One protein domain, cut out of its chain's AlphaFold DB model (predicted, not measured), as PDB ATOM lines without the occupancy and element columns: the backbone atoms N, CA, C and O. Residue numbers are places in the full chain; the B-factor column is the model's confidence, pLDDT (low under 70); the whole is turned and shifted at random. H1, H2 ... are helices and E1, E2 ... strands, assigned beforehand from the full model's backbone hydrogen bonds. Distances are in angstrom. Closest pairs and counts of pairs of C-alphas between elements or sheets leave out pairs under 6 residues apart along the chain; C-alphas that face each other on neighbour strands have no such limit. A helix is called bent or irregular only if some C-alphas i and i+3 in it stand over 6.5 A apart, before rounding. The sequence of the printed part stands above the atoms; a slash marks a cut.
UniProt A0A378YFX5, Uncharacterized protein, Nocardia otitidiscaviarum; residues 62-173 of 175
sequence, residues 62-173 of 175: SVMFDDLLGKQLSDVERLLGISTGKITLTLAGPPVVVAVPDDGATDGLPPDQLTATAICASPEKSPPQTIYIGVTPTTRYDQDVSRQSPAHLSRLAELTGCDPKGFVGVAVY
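What this domain is: This is residues 62 to 173 of the 175 residues of an uncharacterized protein of Nocardia otitidiscaviarum (UniProt A0A378YFX5). What is the main picture? A small twisted sheet of three strands, E1 E3 E2 in order, has the long helix H3 slanting over one face and the short helix H2 on the opposite face. Loops at residues 80 to 95 and 100 to 113 run round the outside. What is it made of? The printed part has 112 residues with H1 H2 E1 E2 E3 H3 E4 along the chain, a mixed class and a mixed sheet; under half of the residues are in named elements. It is compact, with a radius of gyration of the C-alphas of 12.9 A and spans of 35 by 28 by 24 A.

How they stand to each other: How do the strands pair? Inner strand E3, residues 131 to 137, is parallel to E1, residues 96 to 99, with N 98 and O 133 2.8 A apart. E3 forms an antiparallel hairpin with E2, residues 114 to 121, with N 134 and O 118 2.7 A apart. What is on the sheet? H3, residues 145 to 160, has a height over the sheet of 7.6 A; its closest C-alphas to E2 are Leu 153 and Ala 118, 4.9 A. H2, residues 73 to 79, stands up from the opposite face at 46 degrees, its closest C-alphas to E2 being Leu 73 and Thr 115, 5.4 A. H1, residues 65 to 68, only grazes the sheet, Phe 65 and Ile 119 being the closest C-alphas to E2, 6.3 A. What of E4 and the helix backbones? E4, residues 170 to 172, pairs with no named strand, but its residues 170 to 171 pair antiparallel with residues 62 to 63. Every O i to N i+4 pair is within hydrogen-bond range in H2, 10 of 12 are in H3, and H1 is too short for one.

Where its parts are: Which elements are long? E2 and E3 each measure 19.3 A and H3 19.9 A; H3 is irregular, with C-alphas 147 and 150 7.1 A apart. Where are the anchors? H1 begins at C-alpha 65, (221.533, 274.783, 230.020), and E4 ends at C-alpha 172, (230.516, 283.131, 226.054).

The domain as a whole: How large is it? The two C-alphas farthest apart, Ser 126 and Thr 139, are 38.0 A apart. Is it whole and sure? The printed part has no cut; the links H2 to E1 and E1 to E2 are long. Mean pLDDT of the printed part is 72.6, with 44 residues under 70, among them 81 to 94 and 164 to 173.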
ATOM      1  N   SER A  62     224.825 283.766 224.436       61.28
ATOM      2  CA  SER A  62     224.331 283.204 225.697       61.28
ATOM      3  C   SER A  62     223.890 281.764 225.474       61.28
ATOM      4  O   SER A  62     223.084 281.521 224.578       61.28
ATOM      5  N   VAL A  63     224.368 280.837 226.297       66.44
ATOM      6  CA  VAL A  63     223.961 279.428 226.256       66.44
ATOM      7  C   VAL A  63     223.023 279.145 227.419       66.44
ATOM      8  O   VAL A  63     223.376 279.410 228.574       66.44
ATOM      9  N   MET A  64     221.828 278.628 227.130       73.25
ATOM     10  CA  MET A  64     220.953 278.083 228.165       73.25
ATOM     11  C   MET A  64     221.358 276.637 228.447       73.25
ATOM     12  O   MET A  64     221.754 275.911 227.539       73.25
ATOM     13  N   PHE A  65     221.241 276.183 229.694       74.81
ATOM     14  CA  PHE A  65     221.533 274.783 230.020       74.81
ATOM     15  C   PHE A  65     220.627 273.797 229.270       74.81
ATOM     16  O   PHE A  65     221.097 272.724 228.906       74.81
ATOM     17  N   ASP A  66     219.397 274.192 228.934       75.62
ATOM     18  CA  ASP A  66     218.508 273.401 228.073       75.62
ATOM     19  C   ASP A  66     219.088 273.184 226.665       75.62
ATOM     20  O   ASP A  66     218.904 272.115 226.084       75.62
ATOM     21  N   ASP A  67     219.858 274.145 226.140       78.38
ATOM     22  CA  ASP A  67     220.511 274.025 224.830       78.38
ATOM     23  C   ASP A  67     221.662 273.012 224.848       78.38
ATOM     24  O   ASP A  67     222.140 272.600 223.792       78.38
ATOM     25  N   LEU A  68     222.146 272.629 226.029       81.19
ATOM     26  CA  LEU A  68     223.250 271.689 226.206       81.19
ATOM     27  C   LEU A  68     222.761 270.247 226.379       81.19
ATOM     28  O   LEU A  68     223.528 269.308 226.158       81.19
ATOM     29  N   LEU A  69     221.494 270.061 226.753       84.62
ATOM     30  CA  LEU A  69     220.915 268.740 226.963       84.62
ATOM     31  C   LEU A  69     220.863 267.957 225.647       84.62
ATOM     32  O   LEU A  69     220.468 268.460 224.596       84.62
ATOM     33  N   GLY A  70     221.281 266.698 225.711       83.62
ATOM     34  CA  GLY A  70     221.340 265.798 224.564       83.62
ATOM     35  C   GLY A  70     222.515 266.015 223.619       83.62
ATOM     36  O   GLY A  70     222.619 265.319 222.609       83.62
ATOM     37  N   LYS A  71     223.417 266.950 223.929       86.75
ATOM     38  CA  LYS A  71     224.681 267.109 223.208       86.75
ATOM     39  C   LYS A  71     225.764 266.233 223.820       86.75
ATOM     40  O   LYS A  71     225.747 265.938 225.016       86.75
ATOM     41  N   GLN A  72     226.729 265.843 222.995       88.38
ATOM     42  CA  GLN A  72     227.933 265.179 223.484       88.38
ATOM     43  C   GLN A  72     228.689 266.105 224.437       88.38
ATOM     44  O   GLN A  72     228.681 267.324 224.255       88.38
ATOM     45  N   LEU A  73     229.368 265.537 225.431       85.00
ATOM     46  CA  LEU A  73     230.115 266.310 226.419       85.00
ATOM     47  C   LEU A  73     231.182 267.186 225.743       85.00
ATOM     48  O   LEU A  73     231.338 268.341 226.121       85.00
ATOM     49  N   SER A  74     231.816 266.701 224.673       81.75
ATOM     50  CA  SER A  74     232.748 267.485 223.846       81.75
ATOM     51  C   SER A  74     232.119 268.745 223.223       81.75
ATOM     52  O   SER A  74     232.740 269.811 223.182       81.75
ATOM     53  N   ASP A  75     230.871 268.660 222.758       84.44
ATOM     54  CA  ASP A  75     230.126 269.802 222.221       84.44
ATOM     55  C   ASP A  75     229.694 270.766 223.326       84.44
ATOM     56  O   ASP A  75     229.747 271.981 223.130       84.44
ATOM     57  N   VAL A  76     229.298 270.235 224.484       82.38
ATOM     58  CA  VAL A  76     228.956 271.030 225.669       82.38
ATOM     59  C   VAL A  76     230.171 271.811 226.165       82.38
ATOM     60  O   VAL A  76     230.070 273.013 226.401       82.38
ATOM     61  N   GLU A  77     231.337 271.169 226.241       78.06
ATOM     62  CA  GLU A  77     232.602 271.807 226.615       78.06
ATOM     63  C   GLU A  77     232.972 272.957 225.681       78.06
ATOM     64  O   GLU A  77     233.398 274.026 226.130       78.06
ATOM     65  N   ARG A  78     232.770 272.757 224.377       75.81
ATOM     66  CA  ARG A  78     233.002 273.785 223.365       75.81
ATOM     67  C   ARG A  78     232.011 274.940 223.485       75.81
ATOM     68  O   ARG A  78     232.437 276.090 223.460       75.81
ATOM     69  N   LEU A  79     230.715 274.646 223.621       76.38
ATOM     70  CA  LEU A  79     229.660 275.658 223.745       76.38
ATOM     71  C   LEU A  79     229.809 276.488 225.013       76.38
ATOM     72  O   LEU A  79     229.557 277.680 224.991       76.38
ATOM     73  N   LEU A  80     230.265 275.887 226.108       73.25
ATOM     74  CA  LEU A  80     230.546 276.612 227.343       73.25
ATOM     75  C   LEU A  80     231.863 277.399 227.289       73.25
ATOM     76  O   LEU A  80     232.151 278.143 228.219       73.25
ATOM     77  N   GLY A  81     232.673 277.248 226.236       67.25
ATOM     78  CA  GLY A  81     233.986 277.885 226.116       67.25
ATOM     79  C   GLY A  81     235.079 277.243 226.981       67.25
ATOM     80  O   GLY A  81     236.191 277.782 227.044       67.25
ATOM     81  N   ILE A  82     234.807 276.085 227.604       67.25
ATOM     82  CA  ILE A  82     235.730 275.342 228.484       67.25
ATOM     83  C   ILE A  82     236.971 274.901 227.717       67.25
ATOM     84  O   ILE A  82     238.090 275.148 228.163       67.25
ATOM     85  N   SER A  83     236.789 274.342 226.519       57.94
ATOM     86  CA  SER A  83     237.891 273.844 225.684       57.94
ATOM     87  C   SER A  83     238.857 274.940 225.214       57.94
ATOM     88  O   SER A  83     239.963 274.647 224.768       57.94
ATOM     89  N   THR A  84     238.443 276.209 225.292       55.28
ATOM     90  CA  THR A  84     239.243 277.372 224.874       55.28
ATOM     91  C   THR A  84     239.782 278.195 226.044       55.28
ATOM     92  O   THR A  84     240.549 279.127 225.814       55.28
ATOM     93  N   GLY A  85     239.393 277.871 227.286       53.59
ATOM     94  CA  GLY A  85     239.725 278.667 228.471       53.59
ATOM     95  C   GLY A  85     239.065 280.054 228.497       53.59
ATOM     96  O   GLY A  85     239.573 280.950 229.165       53.59
ATOM     97  N   LYS A  86     237.960 280.250 227.761       56.06
ATOM     98  CA  LYS A  86     237.290 281.552 227.544       56.06
ATOM     99  C   LYS A  86     235.951 281.689 228.288       56.06
ATOM    100  O   LYS A  86     235.051 282.398 227.842       56.06
ATOM    101  N   ILE A  87     235.792 280.989 229.409       55.69
ATOM    102  CA  ILE A  87     234.577 281.049 230.238       55.69
ATOM    103  C   ILE A  87     234.564 282.350 231.056       55.69
ATOM    104  O   ILE A  87     235.590 282.730 231.614       55.69
ATOM    105  N   THR A  88     233.399 283.001 231.181       47.97
ATOM    106  CA  THR A  88     233.200 284.178 232.060       47.97
ATOM    107  C   THR A  88     232.180 283.983 233.182       47.97
ATOM    108  O   THR A  88     231.891 284.938 233.904       47.97
ATOM    109  N   LEU A  89     231.679 282.764 233.430       53.22
ATOM    110  CA  LEU A  89     231.312 282.498 234.817       53.22
ATOM    111  C   LEU A  89     232.598 282.614 235.631       53.22
ATOM    112  O   LEU A  89     233.596 281.960 235.323       53.22
ATOM    113  N   THR A  90     232.559 283.410 236.697       53.09
ATOM    114  CA  THR A  90     233.437 283.181 237.837       53.09
ATOM    115  C   THR A  90     233.061 281.789 238.337       53.09
ATOM    116  O   THR A  90     232.120 281.638 239.115       53.09
ATOM    117  N   LEU A  91     233.688 280.761 237.771       57.44
ATOM    118  CA  LEU A  91     233.571 279.386 238.220       57.44
ATOM    119  C   LEU A  91     234.613 279.154 239.306       57.44
ATOM    120  O   LEU A  91     235.719 279.694 239.239       57.44
ATOM    121  N   ALA A  92     234.258 278.342 240.303       58.41
ATOM    122  CA  ALA A  92     235.200 277.887 241.330       58.41
ATOM    123  C   ALA A  92     236.348 277.082 240.722       58.41
ATOM    124  O   ALA A  92     237.439 277.011 241.285       58.41
ATOM    125  N   GLY A  93     236.092 276.492 239.557       63.72
ATOM    126  CA  GLY A  93     236.996 275.626 238.833       63.72
ATOM    127  C   GLY A  93     236.317 275.068 237.581       63.72
ATOM    128  O   GLY A  93     235.269 275.570 237.168       63.72
ATOM    129  N   PRO A  94     236.903 274.042 236.949       67.31
ATOM    130  CA  PRO A  94     236.260 273.365 235.829       67.31
ATOM    131  C   PRO A  94     234.922 272.739 236.264       67.31
ATOM    132  O   PRO A  94     234.749 272.425 237.446       67.31
ATOM    133  N   PRO A  95     233.974 272.530 235.335       74.62
ATOM    134  CA  PRO A  95     232.762 271.790 235.647       74.62
ATOM    135  C   PRO A  95     233.074 270.380 236.138       74.62
ATOM    136  O   PRO A  95     234.027 269.738 235.693       74.62
ATOM    137  N   VAL A  96     232.221 269.885 237.023       80.88
ATOM    138  CA  VAL A  96     232.291 268.526 237.544       80.88
ATOM    139  C   VAL A  96     231.349 267.649 236.730       80.88
ATOM    140  O   VAL A  96     230.145 267.894 236.670       80.88
ATOM    141  N   VAL A  97     231.901 266.618 236.102       83.44
ATOM    142  CA  VAL A  97     231.133 265.639 235.329       83.44
ATOM    143  C   VAL A  97     230.694 264.510 236.259       83.44
ATOM    144  O   VAL A  97     231.509 263.966 237.003       83.44
ATOM    145  N   VAL A  98     229.407 264.169 236.236       83.06
ATOM    146  CA  VAL A  98     228.787 263.183 237.132       83.06
ATOM    147  C   VAL A  98     227.975 262.190 236.309       83.06
ATOM    148  O   VAL A  98     227.199 262.589 235.448       83.06
ATOM    149  N   ALA A  99     228.117 260.895 236.579       84.06
ATOM    150  CA  ALA A  99     227.297 259.867 235.944       84.06
ATOM    151  C   ALA A  99     225.833 259.994 236.391       84.06
ATOM    152  O   ALA A  99     225.547 259.903 237.586       84.06
ATOM    153  N   VAL A 100     224.907 260.202 235.452       81.06
ATOM    154  CA  VAL A 100     223.467 260.237 235.734       81.06
ATOM    155  C   VAL A 100     222.697 259.581 234.579       81.06
ATOM    156  O   VAL A 100     222.802 260.075 233.454       81.06
ATOM    157  N   PRO A 101     221.902 258.518 234.824       69.56
ATOM    158  CA  PRO A 101     221.800 257.783 236.087       69.56
ATOM    159  C   PRO A 101     223.111 257.049 236.438       69.56
ATOM    160  O   PRO A 101     223.938 256.756 235.577       69.56
ATOM    161  N   ASP A 102     223.319 256.775 237.726       68.25
ATOM    162  CA  ASP A 102     224.524 256.148 238.293       68.25
ATOM    163  C   ASP A 102     224.648 254.633 238.000       68.25
ATOM    164  O   ASP A 102     225.481 253.931 238.568       68.25
ATOM    165  N   ASP A 103     223.835 254.117 237.078       64.88
ATOM    166  CA  ASP A 103     223.796 252.720 236.631       64.88
ATOM    167  C   ASP A 103     224.679 252.447 235.389       64.88
ATOM    168  O   ASP A 103     224.732 251.327 234.853       64.88
ATOM    169  N   GLY A 104     225.383 253.475 234.908       62.41
ATOM    170  CA  GLY A 104     226.278 253.432 233.757       62.41
ATOM    171  C   GLY A 104     227.755 253.544 234.125       62.41
ATOM    172  O   GLY A 104     228.151 254.390 234.916       62.41
ATOM    173  N   ALA A 105     228.598 252.733 233.479       65.12
ATOM    174  CA  ALA A 105     230.041 252.950 233.494       65.12
ATOM    175  C   ALA A 105     230.368 254.166 232.615       65.12
ATOM    176  O   ALA A 105     230.446 254.048 231.393       65.12
ATOM    177  N   THR A 106     230.503 255.337 233.229       72.44
ATOM    178  CA  THR A 106     231.022 256.551 232.577       72.44
ATOM    179  C   THR A 106     232.520 256.728 232.808       72.44
ATOM    180  O   THR A 106     233.175 257.461 232.071       72.44
ATOM    181  N   ASP A 107     233.074 256.039 233.809       73.19
ATOM    182  CA  ASP A 107     234.491 256.101 234.154       73.19
ATOM    183  C   ASP A 107     235.362 255.568 233.012       73.19
ATOM    184  O   ASP A 107     235.205 254.438 232.546       73.19
ATOM    185  N   GLY A 108     236.303 256.399 232.560       70.69
ATOM    186  CA  GLY A 108     237.225 256.065 231.475       70.69
ATOM    187  C   GLY A 108     236.637 256.187 230.065       70.69
ATOM    188  O   GLY A 108     237.357 255.910 229.104       70.69
ATOM    189  N   LEU A 109     235.377 256.619 229.918       79.25
ATOM    190  CA  LEU A 109     234.835 256.978 228.610       79.25
ATOM    191  C   LEU A 109     235.332 258.365 228.183       79.25
ATOM    192  O   LEU A 109     235.369 259.288 229.000       79.25
ATOM    193  N   PRO A 110     235.711 258.536 226.908       83.88
ATOM    194  CA  PRO A 110     236.096 259.842 226.397       83.88
ATOM    195  C   PRO A 110     234.865 260.763 226.224       83.88
ATOM    196  O   PRO A 110     233.740 260.270 226.092       83.88
ATOM    197  N   PRO A 111     235.045 262.102 226.204       80.00
ATOM    198  CA  PRO A 111     233.935 263.068 226.147       80.00
ATOM    199  C   PRO A 111     232.999 262.953 224.928       80.00
ATOM    200  O   PRO A 111     231.847 263.366 224.991       80.00
ATOM    201  N   ASP A 112     233.450 262.388 223.812       84.50
ATOM    202  CA  ASP A 112     232.628 262.102 222.623       84.50
ATOM    203  C   ASP A 112     231.680 260.899 222.816       84.50
ATOM    204  O   ASP A 112     230.692 260.734 222.101       84.50
ATOM    205  N   GLN A 113     231.936 260.066 223.825       85.38
ATOM    206  CA  GLN A 113     231.105 258.912 224.181       85.38
ATOM    207  C   GLN A 113     230.178 259.181 225.369       85.38
ATOM    208  O   GLN A 113     229.505 258.264 225.846       85.38
ATOM    209  N   LEU A 114     230.121 260.428 225.831       86.38
ATOM    210  CA  LEU A 114     229.262 260.881 226.913       86.38
ATOM    211  C   LEU A 114     228.291 261.925 226.372       86.38
ATOM    212  O   LEU A 114     228.683 262.826 225.637       86.38
ATOM    213  N   THR A 115     227.022 261.816 226.743       88.50
ATOM    214  CA  THR A 115     225.982 262.785 226.393       88.50
ATOM    215  C   THR A 115     225.490 263.472 227.656       88.50
ATOM    216  O   THR A 115     225.224 262.800 228.651       88.50
ATOM    217  N   ALA A 116     225.374 264.799 227.630       87.12
ATOM    218  CA  ALA A 116     224.855 265.573 228.750       87.12
ATOM    219  C   ALA A 116     223.340 265.381 228.878       87.12
ATOM    220  O   ALA A 116     222.589 265.580 227.923       87.12
ATOM    221  N   THR A 117     222.883 264.995 230.063       86.06
ATOM    222  CA  THR A 117     221.480 264.647 230.339       86.06
ATOM    223  C   THR A 117     220.861 265.488 231.449       86.06
ATOM    224  O   THR A 117     219.636 265.594 231.533       86.06
ATOM    225  N   ALA A 118     221.693 266.136 232.261       85.00
ATOM    226  CA  ALA A 118     221.293 267.126 233.248       85.00
ATOM    227  C   ALA A 118     222.428 268.121 233.479       85.00
ATOM    228  O   ALA A 118     223.598 267.764 233.373       85.00
ATOM    229  N   ILE A 119     222.099 269.362 233.821       83.38
ATOM    230  CA  ILE A 119     223.086 270.376 234.196       83.38
ATOM    231  C   ILE A 119     222.509 271.207 235.330       83.38
ATOM    232  O   ILE A 119     221.342 271.594 235.288       83.38
ATOM    233  N   CYS A 120     223.323 271.495 236.335       79.88
ATOM    234  CA  CYS A 120     222.956 272.399 237.414       79.88
ATOM    235  C   CYS A 120     224.178 273.160 237.924       79.88
ATOM    236  O   CYS A 120     225.320 272.760 237.703       79.88
ATOM    237  N   ALA A 121     223.935 274.259 238.632       77.88
ATOM    238  CA  ALA A 121     224.982 275.043 239.268       77.88
ATOM    239  C   ALA A 121     224.824 275.014 240.791       77.88
ATOM    240  O   ALA A 121     223.710 274.982 241.323       77.88
ATOM    241  N   SER A 122     225.949 275.031 241.506       75.81
ATOM    242  CA  SER A 122     225.949 275.267 242.947       75.81
ATOM    243  C   SER A 122     225.346 276.649 243.244       75.81
ATOM    244  O   SER A 122     225.724 277.623 242.586       75.81
ATOM    245  N   PRO A 123     224.450 276.775 244.241       63.69
ATOM    246  CA  PRO A 123     223.829 278.047 244.608       63.69
ATOM    247  C   PRO A 123     224.773 279.021 245.334       63.69
ATOM    248  O   PRO A 123     224.303 280.031 245.864       63.69
ATOM    249  N   GLU A 124     226.080 278.746 245.412       60.47
ATOM    250  CA  GLU A 124     227.009 279.567 246.187       60.47
ATOM    251  C   GLU A 124     226.953 281.051 245.786       60.47
ATOM    252  O   GLU A 124     227.199 281.456 244.645       60.47
ATOM    253  N   LYS A 125     226.625 281.890 246.775       54.34
ATOM    254  CA  LYS A 125     226.759 283.339 246.678       54.34
ATOM    255  C   LYS A 125     228.215 283.675 246.898       54.34
ATOM    256  O   LYS A 125     228.649 283.683 248.039       54.34
ATOM    257  N   SER A 126     228.895 283.983 245.799       44.72
ATOM    258  CA  SER A 126     230.191 284.653 245.727       44.72
ATOM    259  C   SER A 126     231.206 284.282 246.835       44.72
ATOM    260  O   SER A 126     231.084 284.797 247.947       44.72
ATOM    261  N   PRO A 127     232.300 283.567 246.522       51.38
ATOM    262  CA  PRO A 127     232.701 283.089 245.195       51.38
ATOM    263  C   PRO A 127     232.875 281.557 245.164       51.38
ATOM    264  O   PRO A 127     233.101 280.954 246.203       51.38
ATOM    265  N   PRO A 128     233.012 280.931 243.993       55.06
ATOM    266  CA  PRO A 128     232.235 281.054 242.760       55.06
ATOM    267  C   PRO A 128     231.360 279.801 242.487       55.06
ATOM    268  O   PRO A 128     231.471 278.795 243.170       55.06
ATOM    269  N   GLN A 129     230.474 279.836 241.485       66.38
ATOM    270  CA  GLN A 129     229.558 278.712 241.218       66.38
ATOM    271  C   GLN A 129     230.302 277.516 240.600       66.38
ATOM    272  O   GLN A 129     231.080 277.678 239.661       66.38
ATOM    273  N   THR A 130     230.041 276.304 241.088       75.56
ATOM    274  CA  THR A 130     230.463 275.053 240.433       75.56
ATOM    275  C   THR A 130     229.358 274.586 239.496       75.56
ATOM    276  O   THR A 130     228.216 274.447 239.932       75.56
ATOM    277  N   ILE A 131     229.680 274.332 238.226       79.56
ATOM    278  CA  ILE A 131     228.753 273.686 237.286       79.56
ATOM    279  C   ILE A 131     228.915 272.174 237.416       79.56
ATOM    280  O   ILE A 131     230.031 271.663 237.345       79.56
ATOM    281  N   TYR A 132     227.802 271.466 237.555       83.44
ATOM    282  CA  TYR A 132     227.738 270.015 237.494       83.44
ATOM    283  C   TYR A 132     227.038 269.596 236.207       83.44
ATOM    284  O   TYR A 132     225.973 270.118 235.873       83.44
ATOM    285  N   ILE A 133     227.638 268.648 235.494       86.31
ATOM    286  CA  ILE A 133     227.117 268.103 234.242       86.31
ATOM    287  C   ILE A 133     226.843 266.618 234.473       86.31
ATOM    288  O   ILE A 133     227.767 265.817 234.594       86.31
ATOM    289  N   GLY A 134     225.565 266.264 234.546       87.00
ATOM    290  CA  GLY A 134     225.091 264.888 234.522       87.00
ATOM    291  C   GLY A 134     225.258 264.307 233.122       87.00
ATOM    292  O   GLY A 134     224.766 264.894 232.156       87.00
ATOM    293  N   VAL A 135     225.953 263.178 233.005       86.69
ATOM    294  CA  VAL A 135     226.229 262.513 231.728       86.69
ATOM    295  C   VAL A 135     225.805 261.053 231.731       86.69
ATOM    296  O   VAL A 135     225.910 260.348 232.734       86.69
ATOM    297  N   THR A 136     225.393 260.581 230.562       85.62
ATOM    298  CA  THR A 136     225.100 259.175 230.274       85.62
ATOM    299  C   THR A 136     225.977 258.718 229.107       85.62
ATOM    300  O   THR A 136     226.230 259.521 228.201       85.62
ATOM    301  N   PRO A 137     226.436 257.453 229.053       86.50
ATOM    302  CA  PRO A 137     227.085 256.930 227.857       86.50
ATOM    303  C   PRO A 137     226.196 257.118 226.623       86.50
ATOM    304  O   PRO A 137     225.027 256.732 226.639       86.50
ATOM    305  N   THR A 138     226.746 257.652 225.532       85.75
ATOM    306  CA  THR A 138     225.999 257.945 224.294       85.75
ATOM    307  C   THR A 138     225.314 256.698 223.724       85.75
ATOM    308  O   THR A 138     224.244 256.782 223.136       85.75
ATOM    309  N   THR A 139     225.880 255.510 223.947       83.31
ATOM    310  CA  THR A 139     225.289 254.222 223.535       83.31
ATOM    311  C   THR A 139     224.006 253.851 224.282       83.31
ATOM    312  O   THR A 139     223.256 253.002 223.806       83.31
ATOM    313  N   ARG A 140     223.765 254.454 225.449       76.25
ATOM    314  CA  ARG A 140     222.559 254.282 226.272       76.25
ATOM    315  C   ARG A 140     221.649 255.508 226.244       76.25
ATOM    316  O   ARG A 140     220.586 255.480 226.850       76.25
ATOM    317  N   TYR A 141     222.074 256.569 225.567       75.06
ATOM    318  CA  TYR A 141     221.278 257.767 225.391       75.06
ATOM    319  C   TYR A 141     220.157 257.488 224.380       75.06
ATOM    320  O   TYR A 141     220.423 257.211 223.209       75.06
ATOM    321  N   ASP A 142     218.903 257.562 224.825       70.75
ATOM    322  CA  ASP A 142     217.726 257.543 223.960       70.75
ATOM    323  C   ASP A 142     217.151 258.963 223.784       70.75
ATOM    324  O   ASP A 142     217.391 259.876 224.572       70.75
ATOM    325  N   GLN A 143     216.390 259.202 222.712       60.16
ATOM    326  CA  GLN A 143     215.787 260.524 222.467       60.16
ATOM    327  C   GLN A 143     214.712 260.910 223.506       60.16
ATOM    328  O   GLN A 143     214.212 262.035 223.477       60.16
ATOM    329  N   ASP A 144     214.377 260.018 224.442       60.19
ATOM    330  CA  ASP A 144     213.492 260.303 225.570       60.19
ATOM    331  C   ASP A 144     214.205 261.065 226.702       60.19
ATOM    332  O   ASP A 144     213.559 261.460 227.675       60.19
ATOM    333  N   VAL A 145     215.499 261.380 226.576       60.03
ATOM    334  CA  VAL A 145     216.235 262.139 227.598       60.03
ATOM    335  C   VAL A 145     215.648 263.528 227.864       60.03
ATOM    336  O   VAL A 145     215.661 263.962 229.011       60.03
ATOM    337  N   SER A 146     215.017 264.203 226.897       58.41
ATOM    338  CA  SER A 146     214.278 265.445 227.201       58.41
ATOM    339  C   SER A 146     213.105 265.214 228.166       58.41
ATOM    340  O   SER A 146     212.761 266.101 228.943       58.41
ATOM    341  N   ARG A 147     212.501 264.017 228.162       63.56
ATOM    342  CA  ARG A 147     211.443 263.620 229.107       63.56
ATOM    343  C   ARG A 147     212.005 263.127 230.441       63.56
ATOM    344  O   ARG A 147     211.343 263.287 231.461       63.56
ATOM    345  N   GLN A 148     213.204 262.548 230.442       67.06
ATOM    346  CA  GLN A 148     213.895 262.062 231.645       67.06
ATOM    347  C   GLN A 148     214.728 263.150 232.341       67.06
ATOM    348  O   GLN A 148     215.075 263.005 233.510       67.06
ATOM    349  N   SER A 149     215.004 264.261 231.653       73.31
ATOM    350  CA  SER A 149     215.798 265.388 232.146       73.31
ATOM    351  C   SER A 149     215.371 265.877 233.538       73.31
ATOM    352  O   SER A 149     216.254 266.052 234.372       73.31
ATOM    353  N   PRO A 150     214.072 265.989 233.893       80.62
ATOM    354  CA  PRO A 150     213.677 266.356 235.256       80.62
ATOM    355  C   PRO A 150     214.112 265.338 236.324       80.62
ATOM    356  O   PRO A 150     214.492 265.723 237.433       80.62
ATOM    357  N   ALA A 151     214.073 264.041 236.003       82.94
ATOM    358  CA  ALA A 151     214.513 262.978 236.903       82.94
ATOM    359  C   ALA A 151     216.042 262.968 237.038       82.94
ATOM    360  O   ALA A 151     216.556 262.905 238.155       82.94
ATOM    361  N   HIS A 152     216.768 263.121 235.928       84.12
ATOM    362  CA  HIS A 152     218.228 263.241 235.931       84.12
ATOM    363  C   HIS A 152     218.702 264.503 236.657       84.12
ATOM    364  O   HIS A 152     219.645 264.441 237.438       84.12
ATOM    365  N   LEU A 153     218.017 265.631 236.481       84.00
ATOM    366  CA  LEU A 153     218.311 266.876 237.185       84.00
ATOM    367  C   LEU A 153     218.087 266.735 238.694       84.00
ATOM    368  O   LEU A 153     218.930 267.161 239.481       84.00
ATOM    369  N   SER A 154     216.992 266.088 239.100       85.12
ATOM    370  CA  SER A 154     216.719 265.804 240.515       85.12
ATOM    371  C   SER A 154     217.785 264.886 241.119       85.12
ATOM    372  O   SER A 154     218.259 265.143 242.224       85.12
ATOM    373  N   ARG A 155     218.212 263.856 240.379       84.12
ATOM    374  CA  ARG A 155     219.277 262.939 240.800       84.12
ATOM    375  C   ARG A 155     220.634 263.637 240.893       84.12
ATOM    376  O   ARG A 155     221.350 263.450 241.868       84.12
ATOM    377  N   LEU A 156     220.973 264.474 239.916       84.19
ATOM    378  CA  LEU A 156     222.198 265.270 239.927       84.19
ATOM    379  C   LEU A 156     222.228 266.218 241.134       84.19
ATOM    380  O   LEU A 156     223.251 266.312 241.810       84.19
ATOM    381  N   ALA A 157     221.102 266.866 241.446       84.25
ATOM    382  CA  ALA A 157     220.964 267.720 242.623       84.25
ATOM    383  C   ALA A 157     221.108 266.943 243.936       84.25
ATOM    384  O   ALA A 157     221.773 267.419 244.851       84.25
ATOM    385  N   GLU A 158     220.562 265.729 244.021       85.12
ATOM    386  CA  GLU A 158     220.752 264.845 245.176       85.12
ATOM    387  C   GLU A 158     222.228 264.461 245.377       85.12
ATOM    388  O   GLU A 158     222.726 264.489 246.500       85.12
ATOM    389  N   LEU A 159     222.943 264.142 244.291       82.75
ATOM    390  CA  LEU A 159     224.345 263.715 244.339       82.75
ATOM    391  C   LEU A 159     225.324 264.858 244.647       82.75
ATOM    392  O   LEU A 159     226.376 264.624 245.238       82.75
ATOM    393  N   THR A 160     225.007 266.080 244.220       81.31
ATOM    394  CA  THR A 160     225.956 267.209 244.223       81.31
ATOM    395  C   THR A 160     225.559 268.348 245.158       81.31
ATOM    396  O   THR A 160     226.392 269.194 245.472       81.31
ATOM    397  N   GLY A 161     224.301 268.395 245.603       80.94
ATOM    398  CA  GLY A 161     223.748 269.507 246.378       80.94
ATOM    399  C   GLY A 161     223.508 270.788 245.567       80.94
ATOM    400  O   GLY A 161     223.291 271.844 246.161       80.94
ATOM    401  N   CYS A 162     223.572 270.728 244.233       80.19
ATOM    402  CA  CYS A 162     223.323 271.876 243.361       80.19
ATOM    403  C   CYS A 162     221.845 272.315 243.360       80.19
ATOM    404  O   CYS A 162     220.950 271.537 243.692       80.19
ATOM    405  N   ASP A 163     221.576 273.560 242.949       76.50
ATOM    406  CA  ASP A 163     220.207 274.067 242.831       76.50
ATOM    407  C   ASP A 163     219.657 273.790 241.418       76.50
ATOM    408  O   ASP A 163     220.129 274.394 240.449       76.50
ATOM    409  N   PRO A 164     218.636 272.924 241.265       69.12
ATOM    410  CA  PRO A 164     218.029 272.634 239.968       69.12
ATOM    411  C   PRO A 164     217.243 273.825 239.395       69.12
ATOM    412  O   PRO A 164     216.844 273.797 238.235       69.12
ATOM    413  N   LYS A 165     216.993 274.870 240.199       61.59
ATOM    414  CA  LYS A 165     216.353 276.127 239.782       61.59
ATOM    415  C   LYS A 165     217.358 277.250 239.536       61.59
ATOM    416  O   LYS A 165     216.945 278.359 239.191       61.59
ATOM    417  N   GLY A 166     218.653 276.979 239.707       54.06
ATOM    418  CA  GLY A 166     219.742 277.891 239.387       54.06
ATOM    419  C   GLY A 166     219.889 278.047 237.876       54.06
ATOM    420  O   GLY A 166     220.851 277.564 237.289       54.06
ATOM    421  N   PHE A 167     218.913 278.688 237.231       50.97
ATOM    422  CA  PHE A 167     218.988 279.056 235.824       50.97
ATOM    423  C   PHE A 167     220.072 280.118 235.661       50.97
ATOM    424  O   PHE A 167     219.861 281.292 235.968       50.97
ATOM    425  N   VAL A 168     221.241 279.700 235.185       54.91
ATOM    426  CA  VAL A 168     222.342 280.605 234.869       54.91
ATOM    427  C   VAL A 168     222.617 280.485 233.381       54.91
ATOM    428  O   VAL A 168     223.176 279.499 232.913       54.91
ATOM    429  N   GLY A 169     222.186 281.492 232.621       53.84
ATOM    430  CA  GLY A 169     222.638 281.646 231.243       53.84
ATOM    431  C   GLY A 169     224.139 281.920 231.236       53.84
ATOM    432  O   GLY A 169     224.601 282.828 231.928       53.84
ATOM    433  N   VAL A 170     224.900 281.140 230.470       58.38
ATOM    434  CA  VAL A 170     226.354 281.313 230.367       58.38
ATOM    435  C   VAL A 170     226.655 282.277 229.231       58.38
ATOM    436  O   VAL A 170     226.298 282.021 228.084       58.38
ATOM    437  N   ALA A 171     227.310 283.389 229.550       56.16
ATOM    438  CA  ALA A 171     227.855 284.318 228.571       56.16
ATOM    439  C   ALA A 171     229.202 283.796 228.046       56.16
ATOM    440  O   ALA A 171     230.148 283.595 228.811       56.16
ATOM    441  N   VAL A 172     229.299 283.588 226.736       57.84
ATOM    442  CA  VAL A 172     230.516 283.131 226.054       57.84
ATOM    443  C   VAL A 172     231.021 284.271 225.186       57.84
ATOM    444  O   VAL A 172     230.229 284.891 224.480       57.84
ATOM    445  N   TYR A 173     232.316 284.575 225.237       53.88
ATOM    446  CA  TYR A 173     232.921 285.687 224.504       53.88
ATOM    447  C   TYR A 173     233.873 285.161 223.424       53.88
ATOM    448  O   TYR A 173     234.811 284.422 223.723       53.88
TER     449      TYR A 173